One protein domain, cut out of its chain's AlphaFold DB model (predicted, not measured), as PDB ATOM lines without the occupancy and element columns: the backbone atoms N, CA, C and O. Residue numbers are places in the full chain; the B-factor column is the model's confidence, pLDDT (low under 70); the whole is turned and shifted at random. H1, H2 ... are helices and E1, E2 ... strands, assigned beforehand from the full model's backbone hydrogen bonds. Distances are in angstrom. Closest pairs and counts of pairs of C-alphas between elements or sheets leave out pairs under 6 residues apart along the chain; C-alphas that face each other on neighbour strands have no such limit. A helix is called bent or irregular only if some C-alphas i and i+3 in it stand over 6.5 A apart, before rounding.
ATOM      1  N   ASP A 294     -22.186 -48.668  51.817       97.19
ATOM      2  CA  ASP A 294     -21.324 -49.836  52.016       97.19
ATOM      3  C   ASP A 294     -19.836 -49.482  52.121       97.19
ATOM      4  O   ASP A 294     -19.064 -50.274  52.673       97.19
ATOM      5  N   PHE A 295     -19.438 -48.284  51.682       96.94
ATOM      6  CA  PHE A 295     -18.076 -47.767  51.840       96.94
ATOM      7  C   PHE A 295     -17.776 -47.289  53.267       96.94
ATOM      8  O   PHE A 295     -16.607 -47.181  53.655       96.94
ATOM      9  N   PHE A 296     -18.806 -47.021  54.076       97.19
ATOM     10  CA  PHE A 296     -18.688 -46.250  55.313       97.19
ATOM     11  C   PHE A 296     -19.028 -47.054  56.569       97.19
ATOM     12  O   PHE A 296     -19.786 -48.018  56.554       97.19
ATOM     13  N   LYS A 297     -18.430 -46.665  57.699       96.56
ATOM     14  CA  LYS A 297     -18.596 -47.356  58.992       96.56
ATOM     15  C   LYS A 297     -20.006 -47.209  59.572       96.56
ATOM     16  O   LYS A 297     -20.438 -48.062  60.339       96.56
ATOM     17  N   ASN A 298     -20.646 -46.073  59.314       93.94
ATOM     18  CA  ASN A 298     -21.955 -45.671  59.826       93.94
ATOM     19  C   ASN A 298     -22.419 -44.407  59.094       93.94
ATOM     20  O   ASN A 298     -21.607 -43.748  58.453       93.94
ATOM     21  N   ASP A 299     -23.676 -44.026  59.293       94.44
ATOM     22  CA  ASP A 299     -24.370 -42.919  58.623       94.44
ATOM     23  C   ASP A 299     -23.764 -41.515  58.795       94.44
ATOM     24  O   ASP A 299     -24.190 -40.594  58.106       94.44
ATOM     25  N   LYS A 300     -22.732 -41.317  59.627       93.19
ATOM     26  CA  LYS A 300     -22.073 -40.002  59.776       93.19
ATOM     27  C   LYS A 300     -21.431 -39.476  58.488       93.19
ATOM     28  O   LYS A 300     -21.119 -38.294  58.422       93.19
ATOM     29  N   TYR A 301     -21.191 -40.331  57.491       93.94
ATOM     30  CA  TYR A 301     -20.697 -39.879  56.187       93.94
ATOM     31  C   TYR A 301     -21.726 -39.016  55.445       93.94
ATOM     32  O   TYR A 301     -21.326 -38.186  54.639       93.94
ATOM     33  N   LYS A 302     -23.027 -39.218  55.700       92.94
ATOM     34  CA  LYS A 302     -24.111 -38.592  54.938       92.94
ATOM     35  C   LYS A 302     -24.084 -37.076  55.070       92.94
ATOM     36  O   LYS A 302     -24.081 -36.398  54.056       92.94
ATOM     37  N   GLU A 303     -23.967 -36.574  56.301       91.12
ATOM     38  CA  GLU A 303     -23.845 -35.137  56.585       91.12
ATOM     39  C   GLU A 303     -22.671 -34.530  55.810       91.12
ATOM     40  O   GLU A 303     -22.853 -33.571  55.074       91.12
ATOM     41  N   TYR A 304     -21.497 -35.168  55.862       92.44
ATOM     42  CA  TYR A 304     -20.322 -34.691  55.132       92.44
ATOM     43  C   TYR A 304     -20.523 -34.695  53.611       92.44
ATOM     44  O   TYR A 304     -20.183 -33.732  52.934       92.44
ATOM     45  N   VAL A 305     -21.056 -35.789  53.063       94.12
ATOM     46  CA  VAL A 305     -21.298 -35.913  51.620       94.12
ATOM     47  C   VAL A 305     -22.301 -34.864  51.144       94.12
ATOM     48  O   VAL A 305     -22.093 -34.255  50.099       94.12
ATOM     49  N   LEU A 306     -23.368 -34.628  51.910       92.88
ATOM     50  CA  LEU A 306     -24.360 -33.604  51.592       92.88
ATOM     51  C   LEU A 306     -23.786 -32.193  51.708       92.88
ATOM     52  O   LEU A 306     -24.072 -31.362  50.849       92.88
ATOM     53  N   ASP A 307     -22.959 -31.926  52.718       92.31
ATOM     54  CA  ASP A 307     -22.264 -30.647  52.861       92.31
ATOM     55  C   ASP A 307     -21.342 -30.378  51.667       92.31
ATOM     56  O   ASP A 307     -21.356 -29.271  51.130       92.31
ATOM     57  N   GLU A 308     -20.611 -31.390  51.188       93.69
ATOM     58  CA  GLU A 308     -19.745 -31.252  50.013       93.69
ATOM     59  C   GLU A 308     -20.560 -30.992  48.737       93.69
ATOM     60  O   GLU A 308     -20.271 -30.058  47.988       93.69
ATOM     61  N   ILE A 309     -21.644 -31.744  48.516       93.38
ATOM     62  CA  ILE A 309     -22.573 -31.518  47.394       93.38
ATOM     63  C   ILE A 309     -23.139 -30.091  47.439       93.38
ATOM     64  O   ILE A 309     -23.144 -29.390  46.423       93.38
ATOM     65  N   ASN A 310     -23.586 -29.640  48.616       92.38
ATOM     66  CA  ASN A 310     -24.112 -28.293  48.819       92.38
ATOM     67  C   ASN A 310     -23.047 -27.228  48.554       92.38
ATOM     68  O   ASN A 310     -23.330 -26.231  47.891       92.38
ATOM     69  N   HIS A 311     -21.820 -27.438  49.027       93.38
ATOM     70  CA  HIS A 311     -20.706 -26.530  48.797       93.38
ATOM     71  C   HIS A 311     -20.377 -26.401  47.301       93.38
ATOM     72  O   HIS A 311     -20.269 -25.281  46.794       93.38
ATOM     73  N   MET A 312     -20.297 -27.519  46.569       93.69
ATOM     74  CA  MET A 312     -20.080 -27.528  45.115       93.69
ATOM     75  C   MET A 312     -21.208 -26.809  44.365       93.69
ATOM     76  O   MET A 312     -20.944 -26.001  43.472       93.69
ATOM     77  N   TRP A 313     -22.460 -27.071  44.749       92.38
ATOM     78  CA  TRP A 313     -23.637 -26.450  44.146       92.38
ATOM     79  C   TRP A 313     -23.682 -24.936  44.381       92.38
ATOM     80  O   TRP A 313     -23.802 -24.175  43.423       92.38
ATOM     81  N   VAL A 314     -23.538 -24.483  45.631       92.25
ATOM     82  CA  VAL A 314     -23.574 -23.055  45.993       92.25
ATOM     83  C   VAL A 314     -22.416 -22.290  45.353       92.25
ATOM     84  O   VAL A 314     -22.592 -21.144  44.943       92.25
ATOM     85  N   SER A 315     -21.249 -22.926  45.220       94.44
ATOM     86  CA  SER A 315     -20.075 -22.315  44.589       94.44
ATOM     87  C   SER A 315     -20.213 -22.161  43.072       94.44
ATOM     88  O   SER A 315     -19.574 -21.284  42.493       94.44
ATOM     89  N   ASN A 316     -21.022 -22.997  42.409       94.00
ATOM     90  CA  ASN A 316     -21.242 -22.922  40.964       94.00
ATOM     91  C   ASN A 316     -22.663 -23.379  40.563       94.00
ATOM     92  O   ASN A 316     -22.839 -24.462  39.995       94.00
ATOM     93  N   PRO A 317     -23.695 -22.562  40.832       90.94
ATOM     94  CA  PRO A 317     -25.088 -22.966  40.640       90.94
ATOM     95  C   PRO A 317     -25.468 -23.168  39.168       90.94
ATOM     96  O   PRO A 317     -26.384 -23.934  38.882       90.94
ATOM     97  N   GLU A 318     -24.771 -22.514  38.232       91.81
ATOM     98  CA  GLU A 318     -24.990 -22.692  36.790       91.81
ATOM     99  C   GLU A 318     -24.491 -24.055  36.300       91.81
ATOM    100  O   GLU A 318     -25.139 -24.686  35.469       91.81
ATOM    101  N   LYS A 319     -23.374 -24.548  36.855       93.06
ATOM    102  CA  LYS A 319     -22.857 -25.896  36.572       93.06
ATOM    103  C   LYS A 319     -23.737 -26.997  37.167       93.06
ATOM    104  O   LYS A 319     -23.778 -28.097  36.626       93.06
ATOM    105  N   TYR A 320     -24.420 -26.702  38.270       93.31
ATOM    106  CA  TYR A 320     -25.208 -27.661  39.042       93.31
ATOM    107  C   TYR A 320     -26.684 -27.236  39.118       93.31
ATOM    108  O   TYR A 320     -27.161 -26.855  40.192       93.31
ATOM    109  N   PRO A 321     -27.453 -27.303  38.013       93.25
ATOM    110  CA  PRO A 321     -28.865 -26.925  37.988       93.25
ATOM    111  C   PRO A 321     -29.764 -28.009  38.619       93.25
ATOM    112  O   PRO A 321     -30.759 -28.433  38.032       93.25
ATOM    113  N   VAL A 322     -29.431 -28.462  39.829       89.50
ATOM    114  CA  VAL A 322     -30.101 -29.557  40.548       89.50
ATOM    115  C   VAL A 322     -31.227 -29.068  41.455       89.50
ATOM    116  O   VAL A 322     -31.257 -27.912  41.883       89.50
ATOM    117  N   SER A 323     -32.161 -29.968  41.768       82.00
ATOM    118  CA  SER A 323     -33.148 -29.779  42.832       82.00
ATOM    119  C   SER A 323     -32.880 -30.793  43.938       82.00
ATOM    120  O   SER A 323     -33.153 -31.977  43.764       82.00
ATOM    121  N   ILE A 324     -32.342 -30.337  45.069       79.19
ATOM    122  CA  ILE A 324     -32.091 -31.203  46.224       79.19
ATOM    123  C   ILE A 324     -33.423 -31.427  46.947       79.19
ATOM    124  O   ILE A 324     -34.027 -30.481  47.450       79.19
ATOM    125  N   SER A 325     -33.904 -32.670  46.939       79.69
ATOM    126  CA  SER A 325     -35.121 -33.090  47.641       79.69
ATOM    127  C   SER A 325     -34.812 -33.568  49.063       79.69
ATOM    128  O   SER A 325     -33.667 -33.871  49.391       79.69
ATOM    129  N   GLU A 326     -35.843 -33.686  49.905       79.44
ATOM    130  CA  GLU A 326     -35.708 -34.248  51.261       79.44
ATOM    131  C   GLU A 326     -35.204 -35.705  51.240       79.44
ATOM    132  O   GLU A 326     -34.467 -36.123  52.129       79.44
ATOM    133  N   ASP A 327     -35.508 -36.450  50.175       85.69
ATOM    134  CA  ASP A 327     -35.110 -37.851  50.004       85.69
ATOM    135  C   ASP A 327     -33.701 -38.032  49.411       85.69
ATOM    136  O   ASP A 327     -33.330 -39.148  49.029       85.69
ATOM    137  N   ILE A 328     -32.902 -36.960  49.305       85.44
ATOM    138  CA  ILE A 328     -31.602 -36.994  48.623       85.44
ATOM    139  C   ILE A 328     -30.679 -38.092  49.162       85.44
ATOM    140  O   ILE A 328     -30.036 -38.780  48.375       85.44
ATOM    141  N   GLU A 329     -30.679 -38.341  50.475       87.31
ATOM    142  CA  GLU A 329     -29.882 -39.408  51.090       87.31
ATOM    143  C   GLU A 329     -30.208 -40.798  50.546       87.31
ATOM    144  O   GLU A 329     -29.314 -41.639  50.435       87.31
ATOM    145  N   THR A 330     -31.482 -41.040  50.234       88.44
ATOM    146  CA  THR A 330     -31.961 -42.301  49.662       88.44
ATOM    147  C   THR A 330     -31.587 -42.378  48.189       88.44
ATOM    148  O   THR A 330     -31.083 -43.404  47.742       88.44
ATOM    149  N   ILE A 331     -31.772 -41.281  47.450       85.25
ATOM    150  CA  ILE A 331     -31.483 -41.193  46.011       85.25
ATOM    151  C   ILE A 331     -30.006 -41.487  45.727       85.25
ATOM    152  O   ILE A 331     -29.688 -42.255  44.820       85.25
ATOM    153  N   ILE A 332     -29.092 -40.913  46.513       90.75
ATOM    154  CA  ILE A 332     -27.652 -41.077  46.278       90.75
ATOM    155  C   ILE A 332     -27.137 -42.486  46.599       90.75
ATOM    156  O   ILE A 332     -26.028 -42.816  46.189       90.75
ATOM    157  N   GLN A 333     -27.908 -43.333  47.301       94.56
ATOM    158  CA  GLN A 333     -27.448 -44.687  47.643       94.56
ATOM    159  C   GLN A 333     -27.171 -45.548  46.417       94.56
ATOM    160  O   GLN A 333     -26.248 -46.358  46.462       94.56
ATOM    161  N   ASP A 334     -27.961 -45.366  45.359       94.38
ATOM    162  CA  ASP A 334     -27.866 -46.136  44.120       94.38
ATOM    163  C   ASP A 334     -27.305 -45.285  42.955       94.38
ATOM    164  O   ASP A 334     -26.922 -45.826  41.920       94.38
ATOM    165  N   ASN A 335     -27.194 -43.958  43.127       95.81
ATOM    166  CA  ASN A 335     -26.755 -43.016  42.089       95.81
ATOM    167  C   ASN A 335     -25.290 -42.594  42.242       95.81
ATOM    168  O   ASN A 335     -24.969 -41.406  42.357       95.81
ATOM    169  N   PHE A 336     -24.393 -43.574  42.252       97.62
ATOM    170  CA  PHE A 336     -22.963 -43.310  42.336       97.62
ATOM    171  C   PHE A 336     -22.143 -44.335  41.551       97.62
ATOM    172  O   PHE A 336     -22.569 -45.470  41.350       97.62
ATOM    173  N   TYR A 337     -20.934 -43.946  41.165       97.81
ATOM    174  CA  TYR A 337     -19.891 -44.854  40.694       97.81
ATOM    175  C   TYR A 337     -18.533 -44.451  41.283       97.81
ATOM    176  O   TYR A 337     -18.393 -43.386  41.889       97.81
ATOM    177  N   VAL A 338     -17.542 -45.329  41.142       97.75
ATOM    178  CA  VAL A 338     -16.168 -45.097  41.594       97.75
ATOM    179  C   VAL A 338     -15.287 -44.858  40.383       97.75
ATOM    180  O   VAL A 338     -15.198 -45.719  39.506       97.75
ATOM    181  N   ASP A 339     -14.632 -43.706  40.355       95.75
ATOM    182  CA  ASP A 339     -13.739 -43.280  39.282       95.75
ATOM    183  C   ASP A 339     -12.362 -43.000  39.882       95.75
ATOM    184  O   ASP A 339     -12.130 -41.952  40.481       95.75
ATOM    185  N   GLU A 340     -11.478 -43.992  39.805       89.69
ATOM    186  CA  GLU A 340     -10.159 -43.975  40.436       89.69
ATOM    187  C   GLU A 340     -10.214 -43.685  41.951       89.69
ATOM    188  O   GLU A 340     -10.561 -44.557  42.751       89.69
ATOM    189  N   ASN A 341      -9.836 -42.467  42.355       91.56
ATOM    190  CA  ASN A 341      -9.794 -42.018  43.747       91.56
ATOM    191  C   ASN A 341     -11.013 -41.160  44.126       91.56
ATOM    192  O   ASN A 341     -11.090 -40.681  45.261       91.56
ATOM    193  N   ASP A 342     -11.966 -40.995  43.210       95.94
ATOM    194  CA  ASP A 342     -13.173 -40.208  43.413       95.94
ATOM    195  C   ASP A 342     -14.407 -41.096  43.556       95.94
ATOM    196  O   ASP A 342     -14.643 -42.065  42.825       95.94
ATOM    197  N   MET A 343     -15.255 -40.691  44.490       96.19
ATOM    198  CA  MET A 343     -16.642 -41.103  44.560       96.19
ATOM    199  C   MET A 343     -17.461 -40.119  43.726       96.19
ATOM    200  O   MET A 343     -17.546 -38.937  44.065       96.19
ATOM    201  N   VAL A 344     -18.062 -40.591  42.636       97.81
ATOM    202  CA  VAL A 344     -18.871 -39.745  41.753       97.81
ATOM    203  C   VAL A 344     -20.340 -40.005  42.022       97.81
ATOM    204  O   VAL A 344     -20.854 -41.077  41.716       97.81
ATOM    205  N   ILE A 345     -21.020 -39.018  42.595       97.00
ATOM    206  CA  ILE A 345     -22.462 -39.041  42.853       97.00
ATOM    207  C   ILE A 345     -23.144 -38.228  41.763       97.00
ATOM    208  O   ILE A 345     -22.679 -37.142  41.430       97.00
ATOM    209  N   PHE A 346     -24.258 -38.705  41.216       95.25
ATOM    210  CA  PHE A 346     -25.004 -37.942  40.218       95.25
ATOM    211  C   PHE A 346     -26.445 -37.684  40.650       95.25
ATOM    212  O   PHE A 346     -27.143 -38.548  41.180       95.25
ATOM    213  N   ILE A 347     -26.894 -36.452  40.424       94.56
ATOM    214  CA  ILE A 347     -28.213 -35.969  40.837       94.56
ATOM    215  C   ILE A 347     -28.933 -35.437  39.608       94.56
ATOM    216  O   ILE A 347     -28.347 -34.741  38.781       94.56
ATOM    217  N   LYS A 348     -30.214 -35.785  39.486       93.38
ATOM    218  CA  LYS A 348     -31.067 -35.337  38.389       93.38
ATOM    219  C   LYS A 348     -31.266 -33.818  38.453       93.38
ATOM    220  O   LYS A 348     -31.530 -33.255  39.518       93.38
ATOM    221  N   ASN A 349     -31.136 -33.164  37.307       93.62
ATOM    222  CA  ASN A 349     -31.297 -31.723  37.172       93.62
ATOM    223  C   ASN A 349     -32.777 -31.317  37.253       93.62
ATOM    224  O   ASN A 349     -33.683 -32.148  37.167       93.62
ATOM    225  N   LYS A 350     -33.032 -30.013  37.419       92.88
ATOM    226  CA  LYS A 350     -34.385 -29.430  37.498       92.88
ATOM    227  C   LYS A 350     -35.242 -29.701  36.258       92.88
ATOM    228  O   LYS A 350     -36.462 -29.645  36.358       92.88
ATOM    229  N   ASP A 351     -34.616 -29.987  35.118       91.94
ATOM    230  CA  ASP A 351     -35.301 -30.373  33.880       91.94
ATOM    231  C   ASP A 351     -35.909 -31.789  33.932       91.94
ATOM    232  O   ASP A 351     -36.740 -32.136  33.098       91.94
ATOM    233  N   GLY A 352     -35.521 -32.606  34.915       90.88
ATOM    234  CA  GLY A 352     -36.002 -33.972  35.095       90.88
ATOM    235  C   GLY A 352     -35.406 -35.009  34.132       90.88
ATOM    236  O   GLY A 352     -35.715 -36.201  34.272       90.88
ATOM    237  N   VAL A 353     -34.544 -34.600  33.198       92.25
ATOM    238  CA  VAL A 353     -34.060 -35.435  32.084       92.25
ATOM    239  C   VAL A 353     -32.537 -35.497  31.981       92.25
ATOM    240  O   VAL A 353     -32.023 -36.481  31.458       92.25
ATOM    241  N   THR A 354     -31.801 -34.529  32.531       94.44
ATOM    242  CA  THR A 354     -30.330 -34.556  32.595       94.44
ATOM    243  C   THR A 354     -29.829 -34.759  34.029       94.44
ATOM    244  O   THR A 354     -30.600 -34.735  34.993       94.44
ATOM    245  N   TYR A 355     -28.523 -34.994  34.186       94.75
ATOM    246  CA  TYR A 355     -27.874 -35.214  35.480       94.75
ATOM    247  C   TYR A 355     -26.647 -34.317  35.648       94.75
ATOM    248  O   TYR A 355     -25.955 -34.005  34.681       94.75
ATOM    249  N   SER A 356     -26.356 -33.951  36.893       95.25
ATOM    250  CA  SER A 356     -25.095 -33.332  37.296       95.25
ATOM    251  C   SER A 356     -24.247 -34.311  38.103       95.25
ATOM    252  O   SER A 356     -24.764 -34.951  39.017       95.25
ATOM    253  N   GLU A 357     -22.948 -34.390  37.804       96.31
ATOM    254  CA  GLU A 357     -21.972 -35.221  38.524       96.31
ATOM    255  C   GLU A 357     -21.208 -34.406  39.588       96.31
ATOM    256  O   GLU A 357     -20.555 -33.400  39.292       96.31
ATOM    257  N   PHE A 358     -21.250 -34.879  40.829       96.44
ATOM    258  CA  PHE A 358     -20.531 -34.370  41.992       96.44
ATOM    259  C   PHE A 358     -19.398 -35.340  42.317       96.44
ATOM    260  O   PHE A 358     -19.637 -36.484  42.701       96.44
ATOM    261  N   ARG A 359     -18.157 -34.889  42.123       96.31
ATOM    262  CA  ARG A 359     -16.949 -35.673  42.395       96.31
ATOM    263  C   ARG A 359     -16.442 -35.342  43.788       96.31
ATOM    264  O   ARG A 359     -16.102 -34.191  44.047       96.31
ATOM    265  N   ILE A 360     -16.410 -36.347  44.656       95.88
ATOM    266  CA  ILE A 360     -15.944 -36.240  46.036       95.88
ATOM    267  C   ILE A 360     -14.721 -37.150  46.180       95.88
ATOM    268  O   ILE A 360     -14.880 -38.375  46.124       95.88
ATOM    269  N   PRO A 361     -13.517 -36.599  46.394       96.00
ATOM    270  CA  PRO A 361     -12.332 -37.410  46.628       96.00
ATOM    271  C   PRO A 361     -12.518 -38.339  47.832       96.00
ATOM    272  O   PRO A 361     -12.898 -37.908  48.926       96.00
ATOM    273  N   PHE A 362     -12.188 -39.625  47.686       95.12
ATOM    274  CA  PHE A 362     -12.242 -40.572  48.809       95.12
ATOM    275  C   PHE A 362     -11.330 -40.155  49.969       95.12
ATOM    276  O   PHE A 362     -11.581 -40.515  51.122       95.12
ATOM    277  N   TYR A 363     -10.283 -39.379  49.676       94.25
ATOM    278  CA  TYR A 363      -9.399 -38.781  50.672       94.25
ATOM    279  C   TYR A 363     -10.161 -37.937  51.706       94.25
ATOM    280  O   TYR A 363      -9.956 -38.109  52.912       94.25
ATOM    281  N   ASP A 364     -11.107 -37.119  51.253       93.31
ATOM    282  CA  ASP A 364     -11.844 -36.166  52.087       93.31
ATOM    283  C   ASP A 364     -12.816 -36.874  53.042       93.31
ATOM    284  O   ASP A 364     -12.999 -36.492  54.204       93.31
ATOM    285  N   VAL A 365     -13.359 -38.013  52.603       93.75
ATOM    286  CA  VAL A 365     -14.265 -38.858  53.394       93.75
ATOM    287  C   VAL A 365     -13.565 -40.010  54.126       93.75
ATOM    288  O   VAL A 365     -14.213 -40.769  54.858       93.75
ATOM    289  N   ARG A 366     -12.236 -40.138  54.014       94.94
ATOM    290  CA  ARG A 366     -11.455 -41.301  54.483       94.94
ATOM    291  C   ARG A 366     -11.707 -41.680  55.942       94.94
ATOM    292  O   ARG A 366     -11.762 -42.863  56.286       94.94
ATOM    293  N   LYS A 367     -11.881 -40.692  56.827       94.94
ATOM    294  CA  LYS A 367     -12.123 -40.926  58.265       94.94
ATOM    295  C   LYS A 367     -13.426 -41.698  58.532       94.94
ATOM    296  O   LYS A 367     -13.484 -42.494  59.479       94.94
ATOM    297  N   TYR A 368     -14.432 -41.532  57.671       95.81
ATOM    298  CA  TYR A 368     -15.732 -42.206  57.759       95.81
ATOM    299  C   TYR A 368     -15.736 -43.593  57.102       95.81
ATOM    300  O   TYR A 368     -16.567 -44.434  57.453       95.81
ATOM    301  N   MET A 369     -14.800 -43.860  56.188       96.94
ATOM    302  CA  MET A 369     -14.728 -45.113  55.431       96.94
ATOM    303  C   MET A 369     -14.351 -46.312  56.303       96.94
ATOM    304  O   MET A 369     -13.554 -46.187  57.245       96.94
ATOM    305  N   LYS A 370     -14.881 -47.491  55.955       96.69
ATOM    306  CA  LYS A 370     -14.445 -48.781  56.512       96.69
ATOM    307  C   LYS A 370     -12.973 -49.029  56.170       96.69
ATOM    308  O   LYS A 370     -12.505 -48.621  55.107       96.69
ATOM    309  N   SER A 371     -12.233 -49.680  57.066       95.00
ATOM    310  CA  SER A 371     -10.777 -49.852  56.935       95.00
ATOM    311  C   SER A 371     -10.385 -50.547  55.628       95.00
ATOM    312  O   SER A 371      -9.420 -50.160  54.979       95.00
ATOM    313  N   GLU A 372     -11.170 -51.536  55.207       93.69
ATOM    314  CA  GLU A 372     -10.976 -52.297  53.978       93.69
ATOM    315  C   GLU A 372     -11.177 -51.478  52.695       93.69
ATOM    316  O   GLU A 372     -10.637 -51.883  51.663       93.69
ATOM    317  N   MET A 373     -11.870 -50.332  52.768       95.06
ATOM    318  CA  MET A 373     -12.157 -49.427  51.645       95.06
ATOM    319  C   MET A 373     -11.216 -48.218  51.570       95.06
ATOM    320  O   MET A 373     -11.127 -47.574  50.532       95.06
ATOM    321  N   GLN A 374     -10.447 -47.926  52.623       94.56
ATOM    322  CA  GLN A 374      -9.557 -46.752  52.661       94.56
ATOM    323  C   GLN A 374      -8.415 -46.774  51.633       94.56
ATOM    324  O   GLN A 374      -7.725 -45.773  51.480       94.56
ATOM    325  N   TYR A 375      -8.197 -47.887  50.932       93.00
ATOM    326  CA  TYR A 375      -7.216 -47.970  49.847       93.00
ATOM    327  C   TYR A 375      -7.607 -47.136  48.613       93.00
ATOM    328  O   TYR A 375      -6.727 -46.836  47.812       93.00
ATOM    329  N   LEU A 376      -8.890 -46.767  48.476       93.44
ATOM    330  CA  LEU A 376      -9.390 -45.845  47.447       93.44
ATOM    331  C   LEU A 376      -9.020 -44.385  47.754       93.44
ATOM    332  O   LEU A 376      -8.986 -43.541  46.872       93.44
ATOM    333  N   ALA A 377      -8.704 -44.080  49.015       91.12
ATOM    334  CA  ALA A 377      -8.371 -42.743  49.490       91.12
ATOM    335  C   ALA A 377      -6.862 -42.452  49.370       91.12
ATOM    336  O   ALA A 377      -6.203 -42.141  50.370       91.12
ATOM    337  N   LYS A 378      -6.294 -42.619  48.171       84.88
ATOM    338  CA  LYS A 378      -4.882 -42.297  47.898       84.88
ATOM    339  C   LYS A 378      -4.703 -40.782  47.791       84.88
ATOM    340  O   LYS A 378      -5.601 -40.086  47.332       84.88
ATOM    341  N   ASN A 379      -3.550 -40.275  48.225       66.19
ATOM    342  CA  ASN A 379      -3.207 -38.865  48.055       66.19
ATOM    343  C   ASN A 379      -2.714 -38.636  46.615       66.19
ATOM    344  O   ASN A 379      -1.894 -39.410  46.120       66.19
ATOM    345  N   THR A 380      -3.169 -37.575  45.955       56.41
ATOM    346  CA  THR A 380      -2.685 -37.156  44.630       56.41
ATOM    347  C   THR A 380      -1.182 -36.837  44.630       56.41
ATOM    348  O   THR A 380      -0.521 -37.033  43.613       56.41
ATOM    349  N   ASP A 381      -0.602 -36.466  45.778       53.41
ATOM    350  CA  ASP A 381       0.848 -36.249  45.926       53.41
ATOM    351  C   ASP A 381       1.692 -37.541  45.898       53.41
ATOM    352  O   ASP A 381       2.869 -37.498  45.540       53.41
ATOM    353  N   ASP A 382       1.115 -38.710  46.215       50.12
ATOM    354  CA  ASP A 382       1.837 -39.997  46.165       50.12
ATOM    355  C   ASP A 382       2.055 -40.500  44.720       50.12
ATOM    356  O   ASP A 382       2.843 -41.422  44.490       50.12
ATOM    357  N   ILE A 383       1.378 -39.896  43.736       49.19
ATOM    358  CA  ILE A 383       1.448 -40.268  42.312       49.19
ATOM    359  C   ILE A 383       2.627 -39.562  41.618       49.19
ATOM    360  O   ILE A 383       3.293 -40.156  40.774       49.19
ATOM    361  N   ASN A 384       2.975 -38.343  42.045       38.69
ATOM    362  CA  ASN A 384       4.054 -37.541  41.447       38.69
ATOM    363  C   ASN A 384       5.473 -37.927  41.908       38.69
ATOM    364  O   ASN A 384       6.449 -37.343  41.441       38.69
ATOM    365  N   HIS A 385       5.613 -38.905  42.809       36.69
ATOM    366  CA  HIS A 385       6.913 -39.412  43.270       36.69
ATOM    367  C   HIS A 385       7.299 -40.785  42.691       36.69
ATOM    368  O   HIS A 385       8.301 -41.367  43.112       36.69
ATOM    369  N   LYS A 386       6.533 -41.304  41.722       36.00
ATOM    370  CA  LYS A 386       6.816 -42.570  41.022       36.00
ATOM    371  C   LYS A 386       6.727 -42.474  39.490       36.00
ATOM    372  O   LYS A 386       6.437 -43.484  38.850       36.00
ATOM    373  N   SER A 387       6.989 -41.301  38.915       33.97
ATOM    374  CA  SER A 387       7.276 -41.153  37.480       33.97
ATOM    375  C   SER A 387       8.772 -41.059  37.203       33.97
ATOM    376  O   SER A 387       9.495 -40.412  37.997       33.97
TER     377      SER A 387
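This is residues 294 to 387 of the 387 residues of the protein "Cu_amine_oxidN1 domain-containing protein" of Tyzzerella sp. An114 (UniProt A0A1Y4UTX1). Picture a small three-stranded sheet, E1, E2 and E3, with the long helix H1 packed crosswise over one face and the opposite face bare. Short H2 sits near one end of the strands, H3 and H4 near the other, and residues 381 to 387 stick out as a tail. The printed part has 94 residues, with four named helices and three named strands in the order H1 H2 E1 E2 E3 H3 H4, and its class is mixed, helices and strands. The sheet runs E1 E2 E3, all antiparallel. The whole is compact, with a radius of gyration of the C-alphas of 14.2 A and spans of 44 by 31 by 20 A.

Begin at the sheet, a meander, each strand the antiparallel neighbour of the one before: E1, residues 336 to 339, E2, residues 342 to 348, and E3, residues 355 to 361. In the hairpin E1 and E2, at 145 degrees, find N 337 and O 344 within hydrogen-bond range at 2.9 A. In the hairpin E2 and E3, at 157 degrees, look at N 358 and O 345, 2.7 A. H1, residues 300 to 315, is on the sheet at a height over the sheet of 10.1 A; H1 and the sheet E1 E2 E3 are two layers, a helix on one face of a sheet. It lies over E2 and E3 and runs across the strands, at 65 degrees to E2 on the local plane; its closest C-alphas to E3 are those of Ile 309 and Phe 358, 6.4 A. H2, residues 328 to 331, only grazes the sheet and is close to but not clearly touching H1, the closest C-alphas being those of Lys 302 and Glu 329, 7.0 A. H3, residues 362 to 365, also only grazes the sheet; it only just touches residues 301 to 305 of H1, with 3 pairs of C-alphas within 8 A, the closest those of Tyr 301 and Val 365, 7.1 A. H4, residues 371 to 376, only grazes the sheet with Leu 376; it only just touches H3, with 3 pairs within 8 A, the closest C-alphas being those of Phe 362 and Leu 376, 6.1 A. H4 is apart from H1 and H2. In H1, 11 of 12 O i to N i+4 pairs are within hydrogen-bond range; in H4, 0 of 2 are, beside 2 of 3 O i to N i+3 pairs, while H2 and H3 are too short for an O i to N i+4 pair.

Find C-alpha 342 at (-13.173, -40.208, 43.413); from there E2 runs 19.2 A to C-alpha 348. E3 is 19.3 A long and E1 9.7 A. Find C-alpha 300 at (-22.073, -40.002, 59.776), where H1 begins its 23.4 A. H2 measures 4.9 A and H3 5.3 A. H4, 10.4 A long, ends at C-alpha 376, (-9.390, -45.845, 47.447); it is irregular, with C-alphas 372 and 375 7.1 A apart.

The two C-alphas farthest apart are those of Glu 326 and Ser 387, 45.7 A. The printed part has no cut and ends at the chain's last residue, 387. The link from H1 to H2, 12 residues, is long. Mean pLDDT of the printed part is 88.5; residues 379 to 387 are under 70, and of these 381 to 387 stand free.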